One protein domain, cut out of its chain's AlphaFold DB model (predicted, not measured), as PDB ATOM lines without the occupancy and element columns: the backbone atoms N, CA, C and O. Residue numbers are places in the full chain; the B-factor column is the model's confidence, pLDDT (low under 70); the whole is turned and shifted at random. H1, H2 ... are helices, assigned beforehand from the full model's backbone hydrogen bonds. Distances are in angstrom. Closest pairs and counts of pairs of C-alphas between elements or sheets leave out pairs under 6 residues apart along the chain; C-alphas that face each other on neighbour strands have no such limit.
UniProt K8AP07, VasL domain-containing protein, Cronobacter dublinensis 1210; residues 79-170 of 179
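This is residues 79 to 170 of the 179 residues of the protein "VasL domain-containing protein" of Cronobacter dublinensis 1210 (UniProt K8AP07). Two helical hairpins are set crosswise to each other in a loose T: the long H1 and H2 lie side by side as the stem, and H3 and H4 make a bar across the end of that stem. H4 makes most of the length of the bar, and H3 lies beside one part of it, residues 151 to 159, with H3 and the link after it reaching past the start of H4; the hairpins are joined through the tight link of residues 128 to 130, and neither H1 nor H2 touches H3 or H4. At the other end of the stem, residues 102 to 107 stick out. The printed part has 92 residues with four named helices in the order H1, H2, H3, H4 and no named strand, and its class is all helix. It is only just loose, close to extended, with a radius of gyration of the C-alphas of 18.2 A, and its outline is flat, with spans of 53 by 39 by 16 A.

H1, residues 83 to 103, and H2, residues 111 to 127, touch and form a helical hairpin. Their closest C-alphas are those of Gly 87 and Ile 121, 4.8 A apart. They run opposite ways at a shallow tilt of 20 degrees. H3, residues 131 to 143, is apart from both H1 and H2. H4, residues 149 to 169, touches H3 with residues 151 to 159 alone, and the two form a second helical hairpin. Their closest C-alphas are those of Leu 134 and Ala 155, 5.5 A apart. These helices run opposite ways at a shallow tilt of 26 degrees. H4 is apart from H1 and from H2. In H1, H2, H3 and H4 every O i to N i+4 pair is within hydrogen-bond range.

H1 begins with C-alpha 83 at (164.155, 188.636, 134.191) and measures 30.5 A from its first to its last C-alpha, Gly 83 to Glu 103. H2, Gly 111 to Ala 127, measures 24.0 A and ends with C-alpha 127 at (163.071, 182.387, 134.952). H3, Ala 131 to Gln 143, measures 18.6 A. H4, Glu 149 to Leu 169, measures 30.2 A and ends with C-alpha 169 at (166.072, 199.740, 148.741).

The two C-alphas farthest apart are those of Arg 105 and Glu 149, at 54.3 A. The first and last printed C-alphas, of Gln 79 and Thr 170, are 18.1 A apart. The printed part has no cut. The link from H1 to H2, 7 residues, is short, while those from H2 to H3, 3 residues, and from H3 to H4, 5 residues, are tight; no link is long. Residues 102 to 107, of which 102 to 103 belong to H1, stand free. The mean pLDDT of the printed part is 93.1, and residues 105 to 106 are under 70.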
ATOM      1  N   GLN A  79     169.527 189.647 141.190       92.44
ATOM      2  CA  GLN A  79     169.523 188.913 139.919       92.44
ATOM      3  C   GLN A  79     168.141 188.361 139.512       92.44
ATOM      4  O   GLN A  79     167.876 188.145 138.335       92.44
ATOM      5  N   ASN A  80     167.240 188.139 140.477       92.88
ATOM      6  CA  ASN A  80     165.889 187.643 140.208       92.88
ATOM      7  C   ASN A  80     164.931 188.781 139.803       92.88
ATOM      8  O   ASN A  80     163.817 188.503 139.369       92.88
ATOM      9  N   LEU A  81     165.343 190.047 139.933       93.69
ATOM     10  CA  LEU A  81     164.599 191.207 139.433       93.69
ATOM     11  C   LEU A  81     164.868 191.466 137.942       93.69
ATOM     12  O   LEU A  81     164.111 192.189 137.299       93.69
ATOM     13  N   ASP A  82     165.918 190.859 137.383       93.00
ATOM     14  CA  ASP A  82     166.403 191.186 136.043       93.00
ATOM     15  C   ASP A  82     165.594 190.515 134.923       93.00
ATOM     16  O   ASP A  82     165.646 190.965 133.782       93.00
ATOM     17  N   GLY A  83     164.819 189.461 135.215       90.81
ATOM     18  CA  GLY A  83     164.155 188.636 134.191       90.81
ATOM     19  C   GLY A  83     163.261 189.430 133.230       90.81
ATOM     20  O   GLY A  83     163.311 189.227 132.016       90.81
ATOM     21  N   TRP A  84     162.507 190.407 133.747       93.06
ATOM     22  CA  TRP A  84     161.696 191.300 132.912       93.06
ATOM     23  C   TRP A  84     162.557 192.171 131.991       93.06
ATOM     24  O   TRP A  84     162.305 192.247 130.789       93.06
ATOM     25  N   GLN A  85     163.603 192.796 132.537       94.50
ATOM     26  CA  GLN A  85     164.514 193.653 131.779       94.50
ATOM     27  C   GLN A  85     165.287 192.855 130.718       94.50
ATOM     28  O   GLN A  85     165.441 193.325 129.588       94.50
ATOM     29  N   GLN A  86     165.700 191.628 131.037       95.38
ATOM     30  CA  GLN A  86     166.339 190.708 130.099       95.38
ATOM     31  C   GLN A  86     165.390 190.309 128.966       95.38
ATOM     32  O   GLN A  86     165.783 190.360 127.801       95.38
ATOM     33  N   GLY A  87     164.141 189.949 129.280       95.69
ATOM     34  CA  GLY A  87     163.136 189.607 128.274       95.69
ATOM     35  C   GLY A  87     162.822 190.783 127.347       95.69
ATOM     36  O   GLY A  87     162.810 190.613 126.128       95.69
ATOM     37  N   MET A  88     162.676 191.991 127.899       96.50
ATOM     38  CA  MET A  88     162.490 193.215 127.110       96.50
ATOM     39  C   MET A  88     163.692 193.528 126.218       96.50
ATOM     40  O   MET A  88     163.520 193.798 125.035       96.50
ATOM     41  N   THR A  89     164.913 193.388 126.736       97.38
ATOM     42  CA  THR A  89     166.135 193.582 125.940       97.38
ATOM     43  C   THR A  89     166.187 192.615 124.751       97.38
ATOM     44  O   THR A  89     166.572 192.995 123.646       97.38
ATOM     45  N   GLN A  90     165.787 191.358 124.948       96.81
ATOM     46  CA  GLN A  90     165.743 190.369 123.869       96.81
ATOM     47  C   GLN A  90     164.607 190.636 122.868       96.81
ATOM     48  O   GLN A  90     164.782 190.391 121.673       96.81
ATOM     49  N   LEU A  91     163.470 191.174 123.322       97.94
ATOM     50  CA  LEU A  91     162.400 191.648 122.439       97.94
ATOM     51  C   LEU A  91     162.867 192.812 121.561       97.94
ATOM     52  O   LEU A  91     162.633 192.779 120.353       97.94
ATOM     53  N   ASP A  92     163.583 193.784 122.126       97.38
ATOM     54  CA  ASP A  92     164.141 194.911 121.370       97.38
ATOM     55  C   ASP A  92     165.139 194.428 120.307       97.38
ATOM     56  O   ASP A  92     165.113 194.876 119.159       97.38
ATOM     57  N   GLN A  93     165.982 193.450 120.653       95.56
ATOM     58  CA  GLN A  93     166.905 192.819 119.702       95.56
ATOM     59  C   GLN A  93     166.168 192.091 118.572       95.56
ATOM     60  O   GLN A  93     166.589 192.171 117.413       95.56
ATOM     61  N   LEU A  94     165.080 191.387 118.888       95.94
ATOM     62  CA  LEU A  94     164.243 190.735 117.886       95.94
ATOM     63  C   LEU A  94     163.592 191.772 116.961       95.94
ATOM     64  O   LEU A  94     163.680 191.626 115.742       95.94
ATOM     65  N   ALA A  95     163.006 192.835 117.512       93.94
ATOM     66  CA  ALA A  95     162.394 193.912 116.737       93.94
ATOM     67  C   ALA A  95     163.411 194.588 115.801       93.94
ATOM     68  O   ALA A  95     163.152 194.738 114.607       93.94
ATOM     69  N   ALA A  96     164.607 194.907 116.303       92.06
ATOM     70  CA  ALA A  96     165.684 195.478 115.497       92.06
ATOM     71  C   ALA A  96     166.117 194.545 114.354       92.06
ATOM     72  O   ALA A  96     166.359 195.001 113.235       92.06
ATOM     73  N   ARG A  97     166.190 193.229 114.606       90.31
ATOM     74  CA  ARG A  97     166.496 192.241 113.561       90.31
ATOM     75  C   ARG A  97     165.414 192.185 112.494       90.31
ATOM     76  O   ARG A  97     165.774 192.118 111.326       90.31
ATOM     77  N   LEU A  98     164.140 192.220 112.879       89.88
ATOM     78  CA  LEU A  98     163.020 192.214 111.936       89.88
ATOM     79  C   LEU A  98     163.044 193.462 111.042       89.88
ATOM     80  O   LEU A  98     163.051 193.319 109.823       89.88
ATOM     81  N   ASN A  99     163.217 194.657 111.615       86.56
ATOM     82  CA  ASN A  99     163.328 195.904 110.844       86.56
ATOM     83  C   ASN A  99     164.511 195.878 109.855       86.56
ATOM     84  O   ASN A  99     164.415 196.339 108.720       86.56
ATOM     85  N   ALA A 100     165.638 195.279 110.253       87.31
ATOM     86  CA  ALA A 100     166.820 195.174 109.402       87.31
ATOM     87  C   ALA A 100     166.644 194.233 108.187       87.31
ATOM     88  O   ALA A 100     167.494 194.270 107.279       87.31
ATOM     89  N   LEU A 101     165.607 193.382 108.183       86.50
ATOM     90  CA  LEU A 101     165.182 192.592 107.019       86.50
ATOM     91  C   LEU A 101     164.408 193.468 106.033       86.50
ATOM     92  O   LEU A 101     164.673 193.398 104.834       86.50
ATOM     93  N   ASP A 102     163.521 194.326 106.542       74.88
ATOM     94  CA  ASP A 102     162.723 195.243 105.722       74.88
ATOM     95  C   ASP A 102     163.613 196.254 104.982       74.88
ATOM     96  O   ASP A 102     163.401 196.551 103.805       74.88
ATOM     97  N   GLU A 103     164.669 196.738 105.641       78.31
ATOM     98  CA  GLU A 103     165.588 197.733 105.078       78.31
ATOM     99  C   GLU A 103     166.594 197.162 104.066       78.31
ATOM    100  O   GLU A 103     167.044 197.873 103.162       78.31
ATOM    101  N   ARG A 104     167.003 195.890 104.204       72.19
ATOM    102  CA  ARG A 104     168.049 195.290 103.354       72.19
ATOM    103  C   ARG A 104     167.494 194.129 102.544       72.19
ATOM    104  O   ARG A 104     167.540 192.979 102.982       72.19
ATOM    105  N   ARG A 105     167.070 194.438 101.312       61.25
ATOM    106  CA  ARG A 105     166.694 193.444 100.292       61.25
ATOM    107  C   ARG A 105     167.745 192.326 100.229       61.25
ATOM    108  O   ARG A 105     168.907 192.590  99.928       61.25
ATOM    109  N   GLY A 106     167.330 191.090 100.515       66.62
ATOM    110  CA  GLY A 106     168.154 189.881 100.385       66.62
ATOM    111  C   GLY A 106     168.669 189.259 101.688       66.62
ATOM    112  O   GLY A 106     169.263 188.184 101.625       66.62
ATOM    113  N   ARG A 107     168.436 189.868 102.861       72.38
ATOM    114  CA  ARG A 107     168.636 189.181 104.149       72.38
ATOM    115  C   ARG A 107     167.327 188.553 104.606       72.38
ATOM    116  O   ARG A 107     166.280 189.182 104.528       72.38
ATOM    117  N   TYR A 108     167.408 187.320 105.089       79.88
ATOM    118  CA  TYR A 108     166.268 186.565 105.599       79.88
ATOM    119  C   TYR A 108     166.568 186.125 107.022       79.88
ATOM    120  O   TYR A 108     167.704 185.771 107.333       79.88
ATOM    121  N   LEU A 109     165.544 186.129 107.868       86.31
ATOM    122  CA  LEU A 109     165.583 185.439 109.145       86.31
ATOM    123  C   LEU A 109     164.997 184.047 108.948       86.31
ATOM    124  O   LEU A 109     163.860 183.903 108.490       86.31
ATOM    125  N   THR A 110     165.761 183.014 109.283       89.06
ATOM    126  CA  THR A 110     165.253 181.645 109.205       89.06
ATOM    127  C   THR A 110     164.243 181.387 110.322       89.06
ATOM    128  O   THR A 110     164.332 181.932 111.426       89.06
ATOM    129  N   GLY A 111     163.289 180.484 110.072       90.19
ATOM    130  CA  GLY A 111     162.334 180.070 111.102       90.19
ATOM    131  C   GLY A 111     163.011 179.469 112.343       90.19
ATOM    132  O   GLY A 111     162.484 179.596 113.445       90.19
ATOM    133  N   SER A 112     164.186 178.850 112.188       91.81
ATOM    134  CA  SER A 112     164.976 178.316 113.303       91.81
ATOM    135  C   SER A 112     165.563 179.428 114.174       91.81
ATOM    136  O   SER A 112     165.429 179.367 115.392       91.81
ATOM    137  N   GLU A 113     166.134 180.476 113.577       92.31
ATOM    138  CA  GLU A 113     166.657 181.625 114.329       92.31
ATOM    139  C   GLU A 113     165.545 182.379 115.067       92.31
ATOM    140  O   GLU A 113     165.721 182.750 116.229       92.31
ATOM    141  N   LEU A 114     164.383 182.566 114.427       94.44
ATOM    142  CA  LEU A 114     163.218 183.168 115.076       94.44
ATOM    143  C   LEU A 114     162.778 182.350 116.295       94.44
ATOM    144  O   LEU A 114     162.580 182.910 117.372       94.44
ATOM    145  N   LYS A 115     162.667 181.025 116.147       95.69
ATOM    146  CA  LYS A 115     162.319 180.124 117.255       95.69
ATOM    147  C   LYS A 115     163.315 180.231 118.405       95.69
ATOM    148  O   LYS A 115     162.883 180.301 119.552       95.69
ATOM    149  N   THR A 116     164.616 180.280 118.116       96.38
ATOM    150  CA  THR A 116     165.652 180.445 119.145       96.38
ATOM    151  C   THR A 116     165.495 181.764 119.902       96.38
ATOM    152  O   THR A 116     165.547 181.759 121.128       96.38
ATOM    153  N   MET A 117     165.245 182.878 119.205       95.88
ATOM    154  CA  MET A 117     165.038 184.178 119.856       95.88
ATOM    155  C   MET A 117     163.771 184.198 120.717       95.88
ATOM    156  O   MET A 117     163.821 184.612 121.871       95.88
ATOM    157  N   VAL A 118     162.650 183.690 120.195       96.69
ATOM    158  CA  VAL A 118     161.390 183.585 120.952       96.69
ATOM    159  C   VAL A 118     161.557 182.694 122.184       96.69
ATOM    160  O   VAL A 118     161.047 183.023 123.256       96.69
ATOM    161  N   PHE A 119     162.285 181.582 122.058       96.75
ATOM    162  CA  PHE A 119     162.580 180.701 123.182       96.75
ATOM    163  C   PHE A 119     163.393 181.416 124.266       96.75
ATOM    164  O   PHE A 119     163.037 181.326 125.437       96.75
ATOM    165  N   ALA A 120     164.432 182.163 123.886       95.31
ATOM    166  CA  ALA A 120     165.261 182.906 124.830       95.31
ATOM    167  C   ALA A 120     164.462 184.006 125.564       95.31
ATOM    168  O   ALA A 120     164.567 184.128 126.787       95.31
ATOM    169  N   ILE A 121     163.585 184.726 124.850       96.88
ATOM    170  CA  ILE A 121     162.674 185.722 125.441       96.88
ATOM    171  C   ILE A 121     161.767 185.057 126.478       96.88
ATOM    172  O   ILE A 121     161.642 185.528 127.609       96.88
ATOM    173  N   ARG A 122     161.146 183.933 126.105       95.81
ATOM    174  CA  ARG A 122     160.275 183.181 127.007       95.81
ATOM    175  C   ARG A 122     161.037 182.680 128.229       95.81
ATOM    176  O   ARG A 122     160.533 182.805 129.336       95.81
ATOM    177  N   GLN A 123     162.251 182.169 128.042       94.81
ATOM    178  CA  GLN A 123     163.100 181.720 129.139       94.81
ATOM    179  C   GLN A 123     163.408 182.856 130.123       94.81
ATOM    180  O   GLN A 123     163.378 182.621 131.327       94.81
ATOM    181  N   ALA A 124     163.654 184.079 129.641       94.31
ATOM    182  CA  ALA A 124     163.885 185.233 130.509       94.31
ATOM    183  C   ALA A 124     162.656 185.571 131.370       94.31
ATOM    184  O   ALA A 124     162.789 185.793 132.575       94.31
ATOM    185  N   PHE A 125     161.455 185.544 130.785       93.94
ATOM    186  CA  PHE A 125     160.214 185.782 131.528       93.94
ATOM    187  C   PHE A 125     159.835 184.627 132.466       93.94
ATOM    188  O   PHE A 125     159.327 184.866 133.562       93.94
ATOM    189  N   ASP A 126     160.112 183.383 132.072       92.50
ATOM    190  CA  ASP A 126     159.802 182.189 132.865       92.50
ATOM    191  C   ASP A 126     160.822 181.960 134.003       92.50
ATOM    192  O   ASP A 126     160.499 181.281 134.978       92.50
ATOM    193  N   ALA A 127     162.029 182.542 133.931       89.88
ATOM    194  CA  ALA A 127     163.071 182.387 134.952       89.88
ATOM    195  C   ALA A 127     162.655 182.932 136.327       89.88
ATOM    196  O   ALA A 127     163.028 182.386 137.366       89.88
ATOM    197  N   THR A 128     161.893 184.024 136.355       88.62
ATOM    198  CA  THR A 128     161.287 184.559 137.576       88.62
ATOM    199  C   THR A 128     159.935 185.178 137.233       88.62
ATOM    200  O   THR A 128     159.872 186.359 136.889       88.62
ATOM    201  N   PRO A 129     158.843 184.397 137.336       92.00
ATOM    202  CA  PRO A 129     157.510 184.912 137.079       92.00
ATOM    203  C   PRO A 129     157.204 186.107 137.996       92.00
ATOM    204  O   PRO A 129     157.404 186.002 139.216       92.00
ATOM    205  N   PRO A 130     156.729 187.238 137.445       93.31
ATOM    206  CA  PRO A 130     156.369 188.402 138.244       93.31
ATOM    207  C   PRO A 130     155.187 188.078 139.166       93.31
ATOM    208  O   PRO A 130     154.375 187.189 138.879       93.31
ATOM    209  N   ALA A 131     155.076 188.802 140.282       96.00
ATOM    210  CA  ALA A 131     154.032 188.544 141.275       96.00
ATOM    211  C   ALA A 131     152.627 188.710 140.673       96.00
ATOM    212  O   ALA A 131     151.711 187.958 140.998       96.00
ATOM    213  N   GLU A 132     152.480 189.637 139.734       96.38
ATOM    214  CA  GLU A 132     151.272 189.897 138.963       96.38
ATOM    215  C   GLU A 132     150.829 188.670 138.155       96.38
ATOM    216  O   GLU A 132     149.640 188.349 138.140       96.38
ATOM    217  N   GLU A 133     151.760 187.931 137.537       96.62
ATOM    218  CA  GLU A 133     151.423 186.701 136.805       96.62
ATOM    219  C   GLU A 133     151.022 185.573 137.763       96.62
ATOM    220  O   GLU A 133     150.082 184.829 137.478       96.62
ATOM    221  N   LEU A 134     151.662 185.467 138.933       97.31
ATOM    222  CA  LEU A 134     151.234 184.519 139.968       97.31
ATOM    223  C   LEU A 134     149.811 184.837 140.456       97.31
ATOM    224  O   LEU A 134     148.969 183.938 140.528       97.31
ATOM    225  N   LEU A 135     149.502 186.114 140.698       98.06
ATOM    226  CA  LEU A 135     148.160 186.562 141.080       98.06
ATOM    227  C   LEU A 135     147.128 186.308 139.973       98.06
ATOM    228  O   LEU A 135     146.020 185.851 140.264       98.06
ATOM    229  N   ARG A 136     147.483 186.524 138.701       98.00
ATOM    230  CA  ARG A 136     146.609 186.197 137.562       98.00
ATOM    231  C   ARG A 136     146.326 184.693 137.486       98.00
ATOM    232  O   ARG A 136     145.172 184.303 137.291       98.00
ATOM    233  N   ARG A 137     147.338 183.836 137.682       97.50
ATOM    234  CA  ARG A 137     147.163 182.371 137.767       97.50
ATOM    235  C   ARG A 137     146.246 181.991 138.926       97.50
ATOM    236  O   ARG A 137     145.342 181.183 138.727       97.50
ATOM    237  N   MET A 138     146.423 182.598 140.101       97.88
ATOM    238  CA  MET A 138     145.544 182.371 141.255       97.88
ATOM    239  C   MET A 138     144.101 182.770 140.953       97.88
ATOM    240  O   MET A 138     143.183 182.015 141.271       97.88
ATOM    241  N   ALA A 139     143.884 183.926 140.321       97.94
ATOM    242  CA  ALA A 139     142.554 184.384 139.934       97.94
ATOM    243  C   ALA A 139     141.880 183.405 138.958       97.94
ATOM    244  O   ALA A 139     140.718 183.052 139.154       97.94
ATOM    245  N   ALA A 140     142.623 182.903 137.965       97.94
ATOM    246  CA  ALA A 140     142.127 181.903 137.021       97.94
ATOM    247  C   ALA A 140     141.772 180.569 137.708       97.94
ATOM    248  O   ALA A 140     140.712 180.007 137.448       97.94
ATOM    249  N   GLN A 141     142.609 180.085 138.630       97.62
ATOM    250  CA  GLN A 141     142.338 178.867 139.406       97.62
ATOM    251  C   GLN A 141     141.119 179.037 140.327       97.62
ATOM    252  O   GLN A 141     140.245 178.176 140.394       97.62
ATOM    253  N   ARG A 142     140.975 180.207 140.962       96.12
ATOM    254  CA  ARG A 142     139.802 180.529 141.783       96.12
ATOM    255  C   ARG A 142     138.497 180.454 140.986       96.12
ATOM    256  O   ARG A 142     137.506 179.964 141.519       96.12
ATOM    257  N   GLN A 143     138.494 180.903 139.729       96.06
ATOM    258  CA  GLN A 143     137.331 180.784 138.838       96.06
ATOM    259  C   GLN A 143     136.976 179.323 138.515       96.06
ATOM    260  O   GLN A 143     135.817 179.025 138.249       96.06
ATOM    261  N   GLN A 144     137.949 178.412 138.586       94.62
ATOM    262  CA  GLN A 144     137.769 176.969 138.391       94.62
ATOM    263  C   GLN A 144     137.348 176.235 139.679       94.62
ATOM    264  O   GLN A 144     137.171 175.019 139.664       94.62
ATOM    265  N   GLY A 145     137.153 176.960 140.785       94.62
ATOM    266  CA  GLY A 145     136.578 176.446 142.031       94.62
ATOM    267  C   GLY A 145     137.566 176.276 143.186       94.62
ATOM    268  O   GLY A 145     137.128 176.188 144.331       94.62
ATOM    269  N   ALA A 146     138.881 176.287 142.940       95.44
ATOM    270  CA  ALA A 146     139.885 176.178 143.999       95.44
ATOM    271  C   ALA A 146     141.232 176.783 143.587       95.44
ATOM    272  O   ALA A 146     141.654 176.664 142.444       95.44
ATOM    273  N   VAL A 147     141.943 177.395 144.536       96.44
ATOM    274  CA  VAL A 147     143.334 177.831 144.334       96.44
ATOM    275  C   VAL A 147     144.260 176.764 144.922       96.44
ATOM    276  O   VAL A 147     144.146 176.493 146.118       96.44
ATOM    277  N   PRO A 148     145.175 176.167 144.136       97.38
ATOM    278  CA  PRO A 148     146.158 175.227 144.662       97.38
ATOM    279  C   PRO A 148     147.012 175.854 145.766       97.38
ATOM    280  O   PRO A 148     147.513 176.968 145.607       97.38
ATOM    281  N   GLU A 149     147.236 175.114 146.855       97.31
ATOM    282  CA  GLU A 149     148.024 175.592 147.999       97.31
ATOM    283  C   GLU A 149     149.429 176.039 147.581       97.31
ATOM    284  O   GLU A 149     149.870 177.126 147.940       97.31
ATOM    285  N   ALA A 150     150.097 175.236 146.748       97.00
ATOM    286  CA  ALA A 150     151.434 175.541 146.250       97.00
ATOM    287  C   ALA A 150     151.492 176.897 145.526       97.00
ATOM    288  O   ALA A 150     152.408 177.678 145.766       97.00
ATOM    289  N   LEU A 151     150.486 177.207 144.701       97.19
ATOM    290  CA  LEU A 151     150.418 178.474 143.973       97.19
ATOM    291  C   LEU A 151     150.167 179.658 144.918       97.19
ATOM    292  O   LEU A 151     150.736 180.731 144.727       97.19
ATOM    293  N   ARG A 152     149.335 179.467 145.951       97.50
ATOM    294  CA  ARG A 152     149.104 180.488 146.981       97.50
ATOM    295  C   ARG A 152     150.391 180.797 147.747       97.50
ATOM    296  O   ARG A 152     150.741 181.967 147.871       97.50
ATOM    297  N   VAL A 153     151.092 179.765 148.217       97.81
ATOM    298  CA  VAL A 153     152.360 179.900 148.953       97.81
ATOM    299  C   VAL A 153     153.437 180.543 148.081       97.81
ATOM    300  O   VAL A 153     154.173 181.406 148.553       97.81
ATOM    301  N   GLU A 154     153.519 180.170 146.802       96.88
ATOM    302  CA  GLU A 154     154.464 180.772 145.861       96.88
ATOM    303  C   GLU A 154     154.200 182.273 145.677       96.88
ATOM    304  O   GLU A 154     155.127 183.079 145.779       96.88
ATOM    305  N   ALA A 155     152.941 182.663 145.460       97.56
ATOM    306  CA  ALA A 155     152.559 184.063 145.311       97.56
ATOM    307  C   ALA A 155     152.808 184.874 146.590       97.56
ATOM    308  O   ALA A 155     153.368 185.968 146.525       97.56
ATOM    309  N   GLU A 156     152.446 184.332 147.754       97.25
ATOM    310  CA  GLU A 156     152.695 184.968 149.049       97.25
ATOM    311  C   GLU A 156     154.196 185.162 149.296       97.25
ATOM    312  O   GLU A 156     154.637 186.263 149.632       97.25
ATOM    313  N   SER A 157     154.997 184.121 149.063       96.12
ATOM    314  CA  SER A 157     156.456 184.190 149.163       96.12
ATOM    315  C   SER A 157     157.023 185.261 148.231       96.12
ATOM    316  O   SER A 157     157.816 186.099 148.663       96.12
ATOM    317  N   ARG A 158     156.560 185.306 146.975       96.94
ATOM    318  CA  ARG A 158     157.002 186.292 145.982       96.94
ATOM    319  C   ARG A 158     156.703 187.726 146.419       96.94
ATOM    320  O   ARG A 158     157.590 188.577 146.347       96.94
ATOM    321  N   LEU A 159     155.485 187.988 146.893       97.38
ATOM    322  CA  LEU A 159     155.074 189.304 147.391       97.38
ATOM    323  C   LEU A 159     155.898 189.722 148.614       97.38
ATOM    324  O   LEU A 159     156.406 190.842 148.659       97.38
ATOM    325  N   ASN A 160     156.099 188.808 149.564       96.81
ATOM    326  CA  ASN A 160     156.908 189.071 150.751       96.81
ATOM    327  C   ASN A 160     158.370 189.366 150.385       96.81
ATOM    328  O   ASN A 160     158.940 190.338 150.875       96.81
ATOM    329  N   GLN A 161     158.973 188.590 149.484       97.12
ATOM    330  CA  GLN A 161     160.342 188.820 149.013       97.12
ATOM    331  C   GLN A 161     160.513 190.189 148.342       97.12
ATOM    332  O   GLN A 161     161.532 190.855 148.558       97.12
ATOM    333  N   LEU A 162     159.528 190.616 147.541       97.06
ATOM    334  CA  LEU A 162     159.499 191.955 146.949       97.06
ATOM    335  C   LEU A 162     159.373 193.037 148.023       97.06
ATOM    336  O   LEU A 162     160.090 194.032 147.955       97.06
ATOM    337  N   LEU A 163     158.532 192.832 149.038       96.62
ATOM    338  CA  LEU A 163     158.357 193.781 150.138       96.62
ATOM    339  C   LEU A 163     159.646 193.952 150.960       96.62
ATOM    340  O   LEU A 163     160.078 195.077 151.205       96.62
ATOM    341  N   TRP A 164     160.317 192.854 151.324       97.00
ATOM    342  CA  TRP A 164     161.622 192.897 151.997       97.00
ATOM    343  C   TRP A 164     162.687 193.588 151.139       97.00
ATOM    344  O   TRP A 164     163.468 194.398 151.646       97.00
ATOM    345  N   ARG A 165     162.708 193.315 149.827       97.00
ATOM    346  CA  ARG A 165     163.607 193.995 148.886       97.00
ATOM    347  C   ARG A 165     163.300 195.490 148.792       97.00
ATOM    348  O   ARG A 165     164.238 196.280 148.807       97.00
ATOM    349  N   TYR A 166     162.029 195.877 148.739       95.88
ATOM    350  CA  TYR A 166     161.606 197.275 148.738       95.88
ATOM    351  C   TYR A 166     162.115 198.005 149.981       95.88
ATOM    352  O   TYR A 166     162.718 199.066 149.839       95.88
ATOM    353  N   VAL A 167     161.976 197.421 151.176       94.75
ATOM    354  CA  VAL A 167     162.508 198.030 152.409       94.75
ATOM    355  C   VAL A 167     164.028 198.181 152.351       94.75
ATOM    356  O   VAL A 167     164.546 199.235 152.705       94.75
ATOM    357  N   LEU A 168     164.758 197.170 151.866       94.19
ATOM    358  CA  LEU A 168     166.216 197.270 151.706       94.19
ATOM    359  C   LEU A 168     166.642 198.385 150.739       94.19
ATOM    360  O   LEU A 168     167.720 198.947 150.910       94.19
ATOM    361  N   LEU A 169     165.828 198.674 149.722       94.50
ATOM    362  CA  LEU A 169     166.072 199.740 148.741       94.50
ATOM    363  C   LEU A 169     165.523 201.104 149.185       94.50
ATOM    364  O   LEU A 169     165.898 202.125 148.615       94.50
ATOM    365  N   THR A 170     164.661 201.128 150.200       91.00
ATOM    366  CA  THR A 170     164.080 202.334 150.802       91.00
ATOM    367  C   THR A 170     164.438 202.385 152.285       91.00
ATOM    368  O   THR A 170     163.558 202.242 153.146       91.00
TER     369      THR A 170